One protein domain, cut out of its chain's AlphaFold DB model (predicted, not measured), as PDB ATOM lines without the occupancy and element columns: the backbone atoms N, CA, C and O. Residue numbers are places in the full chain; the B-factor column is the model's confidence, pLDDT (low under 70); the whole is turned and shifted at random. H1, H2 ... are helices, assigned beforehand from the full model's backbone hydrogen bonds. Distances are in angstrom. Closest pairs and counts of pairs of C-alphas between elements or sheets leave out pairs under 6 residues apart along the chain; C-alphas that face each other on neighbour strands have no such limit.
ATOM      1  N   ASP A 131     -37.015 -16.317 -47.945       91.00
ATOM      2  CA  ASP A 131     -36.855 -15.232 -46.984       91.00
ATOM      3  C   ASP A 131     -38.166 -14.993 -46.201       91.00
ATOM      4  O   ASP A 131     -38.110 -14.757 -44.996       91.00
ATOM      5  N   GLU A 132     -39.337 -15.166 -46.829       92.88
ATOM      6  CA  GLU A 132     -40.655 -15.164 -46.168       92.88
ATOM      7  C   GLU A 132     -40.797 -16.307 -45.152       92.88
ATOM      8  O   GLU A 132     -41.201 -16.064 -44.017       92.88
ATOM      9  N   LEU A 133     -40.416 -17.540 -45.508       93.44
ATOM     10  CA  LEU A 133     -40.470 -18.689 -44.592       93.44
ATOM     11  C   LEU A 133     -39.554 -18.487 -43.375       93.44
ATOM     12  O   LEU A 133     -39.952 -18.744 -42.242       93.44
ATOM     13  N   ARG A 134     -38.347 -17.947 -43.588       91.94
ATOM     14  CA  ARG A 134     -37.432 -17.584 -42.491       91.94
ATOM     15  C   ARG A 134     -38.021 -16.496 -41.600       91.94
ATOM     16  O   ARG A 134     -37.970 -16.613 -40.381       91.94
ATOM     17  N   LEU A 135     -38.600 -15.459 -42.204       92.69
ATOM     18  CA  LEU A 135     -39.252 -14.383 -41.466       92.69
ATOM     19  C   LEU A 135     -40.429 -14.908 -40.633       92.69
ATOM     20  O   LEU A 135     -40.617 -14.466 -39.505       92.69
ATOM     21  N   PHE A 136     -41.205 -15.854 -41.161       94.62
ATOM     22  CA  PHE A 136     -42.291 -16.495 -40.428       94.62
ATOM     23  C   PHE A 136     -41.799 -17.169 -39.139       94.62
ATOM     24  O   PHE A 136     -42.339 -16.875 -38.071       94.62
ATOM     25  N   GLU A 137     -40.755 -18.005 -39.208       93.69
ATOM     26  CA  GLU A 137     -40.172 -18.628 -38.008       93.69
ATOM     27  C   GLU A 137     -39.717 -17.569 -37.000       93.69
ATOM     28  O   GLU A 137     -40.051 -17.653 -35.816       93.69
ATOM     29  N   GLU A 138     -39.000 -16.546 -37.474       92.00
ATOM     30  CA  GLU A 138     -38.510 -15.455 -36.632       92.00
ATOM     31  C   GLU A 138     -39.659 -14.727 -35.921       92.00
ATOM     32  O   GLU A 138     -39.579 -14.476 -34.717       92.00
ATOM     33  N   LEU A 139     -40.746 -14.413 -36.632       91.12
ATOM     34  CA  LEU A 139     -41.896 -13.699 -36.076       91.12
ATOM     35  C   LEU A 139     -42.651 -14.528 -35.037       91.12
ATOM     36  O   LEU A 139     -42.987 -13.999 -33.974       91.12
ATOM     37  N   VAL A 140     -42.895 -15.812 -35.309       92.31
ATOM     38  CA  VAL A 140     -43.577 -16.705 -34.359       92.31
ATOM     39  C   VAL A 140     -42.737 -16.873 -33.094       92.31
ATOM     40  O   VAL A 140     -43.248 -16.695 -31.987       92.31
ATOM     41  N   VAL A 141     -41.434 -17.131 -33.239       91.38
ATOM     42  CA  VAL A 141     -40.506 -17.250 -32.106       91.38
ATOM     43  C   VAL A 141     -40.498 -15.962 -31.276       91.38
ATOM     44  O   VAL A 141     -40.667 -16.007 -30.055       91.38
ATOM     45  N   GLN A 142     -40.387 -14.797 -31.919       88.44
ATOM     46  CA  GLN A 142     -40.422 -13.505 -31.229       88.44
ATOM     47  C   GLN A 142     -41.763 -13.234 -30.534       88.44
ATOM     48  O   GLN A 142     -41.785 -12.629 -29.459       88.44
ATOM     49  N   ALA A 143     -42.889 -13.639 -31.123       89.12
ATOM     50  CA  ALA A 143     -44.206 -13.502 -30.507       89.12
ATOM     51  C   ALA A 143     -44.322 -14.362 -29.241       89.12
ATOM     52  O   ALA A 143     -44.662 -13.834 -28.182       89.12
ATOM     53  N   LEU A 144     -43.940 -15.640 -29.316       90.12
ATOM     54  CA  LEU A 144     -43.938 -16.554 -28.168       90.12
ATOM     55  C   LEU A 144     -43.022 -16.061 -27.047       90.12
ATOM     56  O   LEU A 144     -43.410 -16.057 -25.880       90.12
ATOM     57  N   MET A 145     -41.826 -15.582 -27.391       86.88
ATOM     58  CA  MET A 145     -40.885 -15.019 -26.422       86.88
ATOM     59  C   MET A 145     -41.455 -13.780 -25.723       86.88
ATOM     60  O   MET A 145     -41.326 -13.651 -24.505       86.88
ATOM     61  N   ARG A 146     -42.109 -12.874 -26.463       86.94
ATOM     62  CA  ARG A 146     -42.769 -11.697 -25.873       86.94
ATOM     63  C   ARG A 146     -43.917 -12.098 -24.948       86.94
ATOM     64  O   ARG A 146     -44.031 -11.532 -23.860       86.94
ATOM     65  N   GLU A 147     -44.723 -13.074 -25.349       89.50
ATOM     66  CA  GLU A 147     -45.863 -13.548 -24.562       89.50
ATOM     67  C   GLU A 147     -45.432 -14.311 -23.302       89.50
ATOM     68  O   GLU A 147     -46.056 -14.168 -22.250       89.50
ATOM     69  N   ALA A 148     -44.322 -15.053 -23.358       89.06
ATOM     70  CA  ALA A 148     -43.739 -15.718 -22.194       89.06
ATOM     71  C   ALA A 148     -43.318 -14.704 -21.121       89.06
ATOM     72  O   ALA A 148     -43.657 -14.860 -19.948       89.06
ATOM     73  N   VAL A 149     -42.646 -13.619 -21.530       85.94
ATOM     74  CA  VAL A 149     -42.298 -12.511 -20.626       85.94
ATOM     75  C   VAL A 149     -43.561 -11.842 -20.085       85.94
ATOM     76  O   VAL A 149     -43.650 -11.586 -18.889       85.94
ATOM     77  N   GLY A 150     -44.557 -11.580 -20.938       86.06
ATOM     78  CA  GLY A 150     -45.839 -11.012 -20.511       86.06
ATOM     79  C   GLY A 150     -46.558 -11.879 -19.473       86.06
ATOM     80  O   GLY A 150     -47.086 -11.355 -18.494       86.06
ATOM     81  N   SER A 151     -46.528 -13.199 -19.649       87.62
ATOM     82  CA  SER A 151     -47.126 -14.165 -18.723       87.62
ATOM     83  C   SER A 151     -46.419 -14.180 -17.370       87.62
ATOM     84  O   SER A 151     -47.097 -14.039 -16.357       87.62
ATOM     85  N   ALA A 152     -45.083 -14.217 -17.358       85.00
ATOM     86  CA  ALA A 152     -44.279 -14.167 -16.132       85.00
ATOM     87  C   ALA A 152     -44.387 -12.823 -15.379       85.00
ATOM     88  O   ALA A 152     -44.115 -12.719 -14.187       85.00
ATOM     89  N   VAL A 153     -44.750 -11.740 -16.071       85.12
ATOM     90  CA  VAL A 153     -45.031 -10.454 -15.415       85.12
ATOM     91  C   VAL A 153     -46.420 -10.470 -14.784       85.12
ATOM     92  O   VAL A 153     -46.591 -10.005 -13.660       85.12
ATOM     93  N   ARG A 154     -47.423 -11.022 -15.483       86.38
ATOM     94  CA  ARG A 154     -48.798 -11.127 -14.967       86.38
ATOM     95  C   ARG A 154     -48.917 -12.092 -13.786       86.38
ATOM     96  O   ARG A 154     -49.757 -11.847 -12.926       86.38
ATOM     97  N   GLY A 155     -48.102 -13.145 -13.731       81.75
ATOM     98  CA  GLY A 155     -48.031 -14.055 -12.583       81.75
ATOM     99  C   GLY A 155     -47.216 -13.506 -11.400       81.75
ATOM    100  O   GLY A 155     -47.245 -14.077 -10.312       81.75
ATOM    101  N   GLY A 156     -46.552 -12.354 -11.565       80.31
ATOM    102  CA  GLY A 156     -45.763 -11.706 -10.515       80.31
ATOM    103  C   GLY A 156     -44.365 -12.302 -10.315       80.31
ATOM    104  O   GLY A 156     -43.661 -11.894  -9.393       80.31
ATOM    105  N   GLU A 157     -43.930 -13.229 -11.171       82.00
ATOM    106  CA  GLU A 157     -42.596 -13.837 -11.128       82.00
ATOM    107  C   GLU A 157     -41.500 -12.880 -11.637       82.00
ATOM    108  O   GLU A 157     -40.325 -13.016 -11.281       82.00
ATOM    109  N   VAL A 158     -41.873 -11.888 -12.457       76.50
ATOM    110  CA  VAL A 158     -40.973 -10.875 -13.026       76.50
ATOM    111  C   VAL A 158     -41.520  -9.465 -12.800       76.50
ATOM    112  O   VAL A 158     -42.542  -9.076 -13.354       76.50
ATOM    113  N   MET A 159     -40.779  -8.653 -12.042       69.44
ATOM    114  CA  MET A 159     -41.205  -7.296 -11.658       69.44
ATOM    115  C   MET A 159     -40.798  -6.190 -12.650       69.44
ATOM    116  O   MET A 159     -41.397  -5.119 -12.638       69.44
ATOM    117  N   ASP A 160     -39.791  -6.415 -13.507       69.56
ATOM    118  CA  ASP A 160     -39.292  -5.405 -14.457       69.56
ATOM    119  C   ASP A 160     -39.176  -5.960 -15.895       69.56
ATOM    120  O   ASP A 160     -38.118  -6.466 -16.292       69.56
ATOM    121  N   PRO A 161     -40.241  -5.856 -16.715       65.62
ATOM    122  CA  PRO A 161     -40.206  -6.277 -18.116       65.62
ATOM    123  C   PRO A 161     -39.265  -5.435 -18.985       65.62
ATOM    124  O   PRO A 161     -38.792  -5.912 -20.020       65.62
ATOM    125  N   ALA A 162     -38.982  -4.182 -18.606       65.88
ATOM    126  CA  ALA A 162     -38.136  -3.294 -19.399       65.88
ATOM    127  C   ALA A 162     -36.668  -3.737 -19.353       65.88
ATOM    128  O   ALA A 162     -35.963  -3.631 -20.361       65.88
ATOM    129  N   ARG A 163     -36.229  -4.306 -18.224       64.75
ATOM    130  CA  ARG A 163     -34.904  -4.926 -18.076       64.75
ATOM    131  C   ARG A 163     -34.723  -6.148 -18.979       64.75
ATOM    132  O   ARG A 163     -33.646  -6.336 -19.539       64.75
ATOM    133  N   TRP A 164     -35.780  -6.925 -19.193       63.22
ATOM    134  CA  TRP A 164     -35.767  -8.079 -20.097       63.22
ATOM    135  C   TRP A 164     -35.822  -7.688 -21.575       63.22
ATOM    136  O   TRP A 164     -35.096  -8.257 -22.380       63.22
ATOM    137  N   ARG A 165     -36.602  -6.662 -21.939       62.91
ATOM    138  CA  ARG A 165     -36.656  -6.157 -23.327       62.91
ATOM    139  C   ARG A 165     -35.373  -5.449 -23.778       62.91
ATOM    140  O   ARG A 165     -35.113  -5.395 -24.974       62.91
ATOM    141  N   LYS A 166     -34.606  -4.864 -22.849       58.75
ATOM    142  CA  LYS A 166     -33.393  -4.076 -23.150       58.75
ATOM    143  C   LYS A 166     -32.079  -4.802 -22.874       58.75
ATOM    144  O   LYS A 166     -31.050  -4.372 -23.386       58.75
ATOM    145  N   SER A 167     -32.071  -5.838 -22.037       53.88
ATOM    146  CA  SER A 167     -30.836  -6.568 -21.766       53.88
ATOM    147  C   SER A 167     -30.618  -7.632 -22.839       53.88
ATOM    148  O   SER A 167     -31.511  -8.414 -23.147       53.88
ATOM    149  N   ASN A 168     -29.402  -7.703 -23.379       51.22
ATOM    150  CA  ASN A 168     -28.920  -8.783 -24.252       51.22
ATOM    151  C   ASN A 168     -28.898 -10.168 -23.551       51.22
ATOM    152  O   ASN A 168     -28.112 -11.035 -23.916       51.22
ATOM    153  N   GLN A 169     -29.695 -10.366 -22.498       58.88
ATOM    154  CA  GLN A 169     -29.822 -11.627 -21.771       58.88
ATOM    155  C   GLN A 169     -30.685 -12.634 -22.533       58.88
ATOM    156  O   GLN A 169     -30.687 -13.812 -22.185       58.88
ATOM    157  N   TRP A 170     -31.398 -12.190 -23.574       67.06
ATOM    158  CA  TRP A 170     -32.172 -13.078 -24.424       67.06
ATOM    159  C   TRP A 170     -31.328 -13.630 -25.576       67.06
ATOM    160  O   TRP A 170     -30.721 -12.850 -26.315       67.06
ATOM    161  N   PRO A 171     -31.264 -14.962 -25.747       66.75
ATOM    162  CA  PRO A 171     -30.595 -15.549 -26.896       66.75
ATOM    163  C   PRO A 171     -31.290 -15.081 -28.176       66.75
ATOM    164  O   PRO A 171     -32.516 -15.014 -28.258       66.75
ATOM    165  N   ASN A 172     -30.489 -14.759 -29.187       76.69
ATOM    166  CA  ASN A 172     -30.957 -14.411 -30.527       76.69
ATOM    167  C   ASN A 172     -31.433 -15.686 -31.247       76.69
ATOM    168  O   ASN A 172     -30.767 -16.184 -32.153       76.69
ATOM    169  N   ILE A 173     -32.547 -16.243 -30.769       82.88
ATOM    170  CA  ILE A 173     -33.236 -17.397 -31.345       82.88
ATOM    171  C   ILE A 173     -34.041 -16.896 -32.539       82.88
ATOM    172  O   ILE A 173     -34.848 -15.978 -32.413       82.88
ATOM    173  N   ARG A 174     -33.800 -17.495 -33.701       83.94
ATOM    174  CA  ARG A 174     -34.385 -17.077 -34.980       83.94
ATOM    175  C   ARG A 174     -35.273 -18.130 -35.621       83.94
ATOM    176  O   ARG A 174     -35.970 -17.818 -36.571       83.94
ATOM    177  N   ASN A 175     -35.243 -19.367 -35.138       90.75
ATOM    178  CA  ASN A 175     -36.052 -20.437 -35.707       90.75
ATOM    179  C   ASN A 175     -36.533 -21.448 -34.670       90.75
ATOM    180  O   ASN A 175     -36.029 -21.492 -33.547       90.75
ATOM    181  N   PHE A 176     -37.502 -22.271 -35.075       92.12
ATOM    182  CA  PHE A 176     -38.113 -23.297 -34.230       92.12
ATOM    183  C   PHE A 176     -37.096 -24.306 -33.694       92.12
ATOM    184  O   PHE A 176     -37.120 -24.607 -32.508       92.12
ATOM    185  N   LEU A 177     -36.146 -24.753 -34.522       89.75
ATOM    186  CA  LEU A 177     -35.111 -25.698 -34.093       89.75
ATOM    187  C   LEU A 177     -34.226 -25.100 -32.990       89.75
ATOM    188  O   LEU A 177     -33.923 -25.759 -32.000       89.75
ATOM    189  N   GLN A 178     -33.817 -23.839 -33.140       89.81
ATOM    190  CA  GLN A 178     -33.061 -23.125 -32.114       89.81
ATOM    191  C   GLN A 178     -33.881 -22.943 -30.835       89.81
ATOM    192  O   GLN A 178     -33.317 -23.041 -29.748       89.81
ATOM    193  N   LEU A 179     -35.187 -22.678 -30.954       89.44
ATOM    194  CA  LEU A 179     -36.084 -22.548 -29.808       89.44
ATOM    195  C   LEU A 179     -36.195 -23.873 -29.048       89.44
ATOM    196  O   LEU A 179     -36.029 -23.892 -27.832       89.44
ATOM    197  N   GLU A 180     -36.424 -24.968 -29.763       88.81
ATOM    198  CA  GLU A 180     -36.562 -26.302 -29.188       88.81
ATOM    199  C   GLU A 180     -35.267 -26.758 -28.507       88.81
ATOM    200  O   GLU A 180     -35.292 -27.135 -27.337       88.81
ATOM    201  N   LEU A 181     -34.116 -26.603 -29.172       86.25
ATOM    202  CA  LEU A 181     -32.806 -26.884 -28.574       86.25
ATOM    203  C   LEU A 181     -32.549 -26.033 -27.327       86.25
ATOM    204  O   LEU A 181     -32.061 -26.544 -26.321       86.25
ATOM    205  N   HIS A 182     -32.879 -24.740 -27.376       85.25
ATOM    206  CA  HIS A 182     -32.709 -23.844 -26.235       85.25
ATOM    207  C   HIS A 182     -33.576 -24.262 -25.048       85.25
ATOM    208  O   HIS A 182     -33.101 -24.255 -23.915       85.25
ATOM    209  N   LEU A 183     -34.826 -24.656 -25.295       84.75
ATOM    210  CA  LEU A 183     -35.715 -25.160 -24.253       84.75
ATOM    211  C   LEU A 183     -35.185 -26.474 -23.668       84.75
ATOM    212  O   LEU A 183     -35.054 -26.562 -22.451       84.75
ATOM    213  N   CYS A 184     -34.796 -27.447 -24.497       81.12
ATOM    214  CA  CYS A 184     -34.207 -28.705 -24.028       81.12
ATOM    215  C   CYS A 184     -32.983 -28.462 -23.131       81.12
ATOM    216  O   CYS A 184     -32.934 -28.959 -22.007       81.12
ATOM    217  N   LEU A 185     -32.052 -27.605 -23.563       75.88
ATOM    218  CA  LEU A 185     -30.856 -27.260 -22.787       75.88
ATOM    219  C   LEU A 185     -31.172 -26.474 -21.508       75.88
ATOM    220  O   LEU A 185     -30.482 -26.639 -20.505       75.88
ATOM    221  N   ALA A 186     -32.204 -25.628 -21.509       73.19
ATOM    222  CA  ALA A 186     -32.618 -24.889 -20.319       73.19
ATOM    223  C   ALA A 186     -33.206 -25.808 -19.230       73.19
ATOM    224  O   ALA A 186     -33.061 -25.508 -18.045       73.19
ATOM    225  N   PHE A 187     -33.835 -26.927 -19.609       64.94
ATOM    226  CA  PHE A 187     -34.358 -27.915 -18.656       64.94
ATOM    227  C   PHE A 187     -33.330 -28.985 -18.267       64.94
ATOM    228  O   PHE A 187     -33.296 -29.370 -17.098       64.94
ATOM    229  N   GLU A 188     -32.463 -29.419 -19.188       57.31
ATOM    230  CA  GLU A 188     -31.353 -30.347 -18.903       57.31
ATOM    231  C   GLU A 188     -30.209 -29.675 -18.122       57.31
ATOM    232  O   GLU A 188     -29.528 -30.319 -17.330       57.31
ATOM    233  N   GLY A 189     -30.017 -28.364 -18.305       47.84
ATOM    234  CA  GLY A 189     -28.987 -27.553 -17.649       47.84
ATOM    235  C   GLY A 189     -29.343 -27.048 -16.248       47.84
ATOM    236  O   GLY A 189     -28.565 -26.294 -15.652       47.84
ATOM    237  N   ASN A 190     -30.486 -27.451 -15.686       44.38
ATOM    238  CA  ASN A 190     -30.747 -27.198 -14.275       44.38
ATOM    239  C   ASN A 190     -29.759 -28.021 -13.432       44.38
ATOM    240  O   ASN A 190     -29.808 -29.245 -13.411       44.38
ATOM    241  N   PHE A 191     -28.888 -27.296 -12.720       48.41
ATOM    242  CA  PHE A 191     -27.807 -27.741 -11.828       48.41
ATOM    243  C   PHE A 191     -26.429 -28.008 -12.457       48.41
ATOM    244  O   PHE A 191     -25.782 -29.001 -12.142       48.41
ATOM    245  N   SER A 198     -28.119 -12.839  -8.479       44.59
ATOM    246  CA  SER A 198     -29.187 -12.830  -7.469       44.59
ATOM    247  C   SER A 198     -30.189 -13.973  -7.674       44.59
ATOM    248  O   SER A 198     -30.625 -14.224  -8.797       44.59
ATOM    249  N   GLU A 199     -30.586 -14.650  -6.597       48.72
ATOM    250  CA  GLU A 199     -31.575 -15.738  -6.626       48.72
ATOM    251  C   GLU A 199     -32.894 -15.316  -7.300       48.72
ATOM    252  O   GLU A 199     -33.516 -16.122  -7.986       48.72
ATOM    253  N   GLN A 200     -33.261 -14.028  -7.235       48.88
ATOM    254  CA  GLN A 200     -34.410 -13.463  -7.958       48.88
ATOM    255  C   GLN A 200     -34.212 -13.395  -9.481       48.88
ATOM    256  O   GLN A 200     -35.156 -13.611 -10.234       48.88
ATOM    257  N   LEU A 201     -32.992 -13.117  -9.958       52.34
ATOM    258  CA  LEU A 201     -32.667 -13.130 -11.390       52.34
ATOM    259  C   LEU A 201     -32.704 -14.560 -11.940       52.34
ATOM    260  O   LEU A 201     -33.198 -14.775 -13.045       52.34
ATOM    261  N   LYS A 202     -32.244 -15.541 -11.157       59.84
ATOM    262  CA  LYS A 202     -32.349 -16.965 -11.510       59.84
ATOM    263  C   LYS A 202     -33.805 -17.450 -11.497       59.84
ATOM    264  O   LYS A 202     -34.202 -18.145 -12.426       59.84
ATOM    265  N   GLY A 203     -34.605 -17.016 -10.518       62.06
ATOM    266  CA  GLY A 203     -36.037 -17.324 -10.429       62.06
ATOM    267  C   GLY A 203     -36.861 -16.752 -11.587       62.06
ATOM    268  O   GLY A 203     -37.596 -17.490 -12.234       62.06
ATOM    269  N   GLY A 204     -36.677 -15.467 -11.917       70.44
ATOM    270  CA  GLY A 204     -37.391 -14.824 -13.027       70.44
ATOM    271  C   GLY A 204     -37.020 -15.392 -14.401       70.44
ATOM    272  O   GLY A 204     -37.885 -15.556 -15.254       70.44
ATOM    273  N   THR A 205     -35.750 -15.763 -14.602       76.88
ATOM    274  CA  THR A 205     -35.304 -16.436 -15.836       76.88
ATOM    275  C   THR A 205     -35.994 -17.793 -15.994       76.88
ATOM    276  O   THR A 205     -36.613 -18.054 -17.022       76.88
ATOM    277  N   ALA A 206     -35.955 -18.627 -14.949       78.00
ATOM    278  CA  ALA A 206     -36.565 -19.953 -14.965       78.00
ATOM    279  C   ALA A 206     -38.085 -19.899 -15.197       78.00
ATOM    280  O   ALA A 206     -38.609 -20.707 -15.964       78.00
ATOM    281  N   ALA A 207     -38.781 -18.927 -14.599       80.38
ATOM    282  CA  ALA A 207     -40.209 -18.710 -14.831       80.38
ATOM    283  C   ALA A 207     -40.506 -18.392 -16.307       80.38
ATOM    284  O   ALA A 207     -41.399 -18.995 -16.903       80.38
ATOM    285  N   ILE A 208     -39.720 -17.515 -16.943       83.94
ATOM    286  CA  ILE A 208     -39.885 -17.207 -18.373       83.94
ATOM    287  C   ILE A 208     -39.657 -18.458 -19.231       83.94
ATOM    288  O   ILE A 208     -40.442 -18.705 -20.145       83.94
ATOM    289  N   HIS A 209     -38.634 -19.273 -18.947       84.94
ATOM    290  CA  HIS A 209     -38.411 -20.535 -19.669       84.94
ATOM    291  C   HIS A 209     -39.567 -21.524 -19.494       84.94
ATOM    292  O   HIS A 209     -39.962 -22.164 -20.467       84.94
ATOM    293  N   GLN A 210     -40.145 -21.622 -18.296       85.62
ATOM    294  CA  GLN A 210     -41.323 -22.456 -18.039       85.62
ATOM    295  C   GLN A 210     -42.544 -21.980 -18.832       85.62
ATOM    296  O   GLN A 210     -43.189 -22.790 -19.500       85.62
ATOM    297  N   HIS A 211     -42.833 -20.674 -18.829       88.88
ATOM    298  CA  HIS A 211     -43.915 -20.109 -19.638       88.88
ATOM    299  C   HIS A 211     -43.664 -20.277 -21.137       88.88
ATOM    300  O   HIS A 211     -44.585 -20.632 -21.867       88.88
ATOM    301  N   LEU A 212     -42.429 -20.081 -21.602       90.12
ATOM    302  CA  LEU A 212     -42.060 -20.278 -23.002       90.12
ATOM    303  C   LEU A 212     -42.232 -21.739 -23.427       90.12
ATOM    304  O   LEU A 212     -42.747 -21.989 -24.510       90.12
ATOM    305  N   ALA A 213     -41.866 -22.697 -22.575       89.31
ATOM    306  CA  ALA A 213     -42.064 -24.120 -22.839       89.31
ATOM    307  C   ALA A 213     -43.547 -24.504 -22.896       89.31
ATOM    308  O   ALA A 213     -43.952 -25.271 -23.766       89.31
ATOM    309  N   ALA A 214     -44.361 -23.953 -21.989       90.50
ATOM    310  CA  ALA A 214     -45.804 -24.165 -21.992       90.50
ATOM    311  C   ALA A 214     -46.457 -23.574 -23.251       90.50
ATOM    312  O   ALA A 214     -47.244 -24.253 -23.904       90.50
ATOM    313  N   LEU A 215     -46.086 -22.345 -23.622       92.19
ATOM    314  CA  LEU A 215     -46.567 -21.685 -24.837       92.19
ATOM    315  C   LEU A 215     -46.110 -22.410 -26.101       92.19
ATOM    316  O   LEU A 215     -46.908 -22.568 -27.015       92.19
ATOM    317  N   TRP A 216     -44.855 -22.865 -26.157       92.81
ATOM    318  CA  TRP A 216     -44.329 -23.630 -27.285       92.81
ATOM    319  C   TRP A 216     -45.102 -24.932 -27.484       92.81
ATOM    320  O   TRP A 216     -45.559 -25.200 -28.593       92.81
ATOM    321  N   ARG A 217     -45.337 -25.685 -26.401       90.19
ATOM    322  CA  ARG A 217     -46.155 -26.904 -26.437       90.19
ATOM    323  C   ARG A 217     -47.581 -26.613 -26.906       90.19
ATOM    324  O   ARG A 217     -48.066 -27.276 -27.812       90.19
ATOM    325  N   ASP A 218     -48.221 -25.581 -26.355       92.62
ATOM    326  CA  ASP A 218     -49.575 -25.184 -26.766       92.62
ATOM    327  C   ASP A 218     -49.634 -24.781 -28.250       92.62
ATOM    328  O   ASP A 218     -50.592 -25.100 -28.956       92.62
ATOM    329  N   HIS A 219     -48.584 -24.117 -28.746       90.31
ATOM    330  CA  HIS A 219     -48.457 -23.774 -30.157       90.31
ATOM    331  C   HIS A 219     -48.304 -25.015 -31.033       90.31
ATOM    332  O   HIS A 219     -48.954 -25.080 -32.073       90.31
ATOM    333  N   GLN A 220     -47.488 -25.992 -30.626       90.25
ATOM    334  CA  GLN A 220     -47.324 -27.264 -31.335       90.25
ATOM    335  C   GLN A 220     -48.625 -28.074 -31.365       90.25
ATOM    336  O   GLN A 220     -48.973 -28.642 -32.394       90.25
ATOM    337  N   ASP A 221     -49.393 -28.067 -30.278       88.75
ATOM    338  CA  ASP A 221     -50.640 -28.829 -30.198       88.75
ATOM    339  C   ASP A 221     -51.766 -28.210 -31.047       88.75
ATOM    340  O   ASP A 221     -52.601 -28.928 -31.598       88.75
ATOM    341  N   LYS A 222     -51.811 -26.874 -31.160       88.19
ATOM    342  CA  LYS A 222     -52.945 -26.159 -31.780       88.19
ATOM    343  C   LYS A 222     -52.690 -25.637 -33.188       88.19
ATOM    344  O   LYS A 222     -53.637 -25.514 -33.961       88.19
ATOM    345  N   ILE A 223     -51.457 -25.238 -33.493       87.25
ATOM    346  CA  ILE A 223     -51.127 -24.461 -34.697       87.25
ATOM    347  C   ILE A 223     -49.993 -25.144 -35.462       87.25
ATOM    348  O   ILE A 223     -50.191 -25.611 -36.580       87.25
ATOM    349  N   LEU A 224     -48.821 -25.260 -34.837       89.31
ATOM    350  CA  LEU A 224     -47.624 -25.906 -35.374       89.31
ATOM    351  C   LEU A 224     -47.663 -27.420 -35.145       89.31
ATOM    352  O   LEU A 224     -46.731 -28.007 -34.599       89.31
ATOM    353  N   THR A 225     -48.769 -28.036 -35.555       91.00
ATOM    354  CA  THR A 225     -48.955 -29.488 -35.474       91.00
ATOM    355  C   THR A 225     -47.862 -30.223 -36.242       91.00
ATOM    356  O   THR A 225     -47.237 -29.667 -37.148       91.00
TER     357      THR A 225
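Overview. This is residues 131 to 191 and 198 to 225 of the 338 residues of an uncharacterized protein of Porcisia hertigi (UniProt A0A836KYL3). Two long helices, H1 and H4, run opposite ways and cross as a lopsided X, the crossing lying in residues 144 to 152 of H1. H3 spans one side of the X, meeting H1 at residues 137 to 141 and H4 at residues 209 to 213 by a few C-alphas each, while the short H2 folds back beside residues 149 to 153 of H1 as a small helical hairpin. The printed part has 89 residues, with four named helices in the order H1, H2, H3, H4 and no named strand; the class is all helix. The whole is compact, with a radius of gyration of the C-alphas of 13.1 A, and spans 39 by 27 by 22 A.

Along the chain. H1 is residues 131 to 154, 34.4 A from first to last C-alpha, and begins with C-alpha 131 at (-36.855, -15.232, -46.984). H2 is residues 161 to 166, 8.8 A long. H3 is residues 176 to 188, 18.2 A long, with C-alpha 176 at (-38.113, -23.297, -34.230). H4 is residues 199 to 222, 34.6 A long, and ends with C-alpha 222 at (-52.945, -26.159, -31.780).

Arrangement. H1 is the hub, touching three helices. With residues 149 to 153 alone it touches H2; the closest C-alphas, those of Val 153 and Pro 161, are 6.9 A apart. The two form a helical hairpin, opposite ways at a steep tilt of 36 degrees, only just past shallow. H1 and H3 only just touch, with 3 pairs of C-alphas within 8 A, the closest those of Glu 137 and Phe 176 at 6.3 A; they run the same way at a steep tilt of 38 degrees, only just past shallow. H1 touches H4 with residues 144 to 152 alone, the closest C-alphas being those of Ala 148 and Leu 212 at 4.9 A, opposite ways at a steep tilt of 52 degrees. H3 and H4 only just touch, with 3 pairs of C-alphas within 8 A, the closest those of Leu 183 and Ala 213 at 6.6 A; they run opposite ways at a steep tilt of 47 degrees. H2 is apart from H3 and from H4. In H1, H2, H3 and H4 every O i to N i+4 pair is within hydrogen-bond range.

Size, cuts and confidence. The two C-alphas farthest apart are those of Asp 131 and Glu 199, at 40.7 A. Residues 192 to 197 are cut out, and C-alphas 191 and 198 are 15.6 A apart across the cut. The links H1 to H2 and H2 to H3 are short. The mean pLDDT of the printed part is 79.3; residues 159 to 171, 187 to 191 and 198 to 203 are under 70.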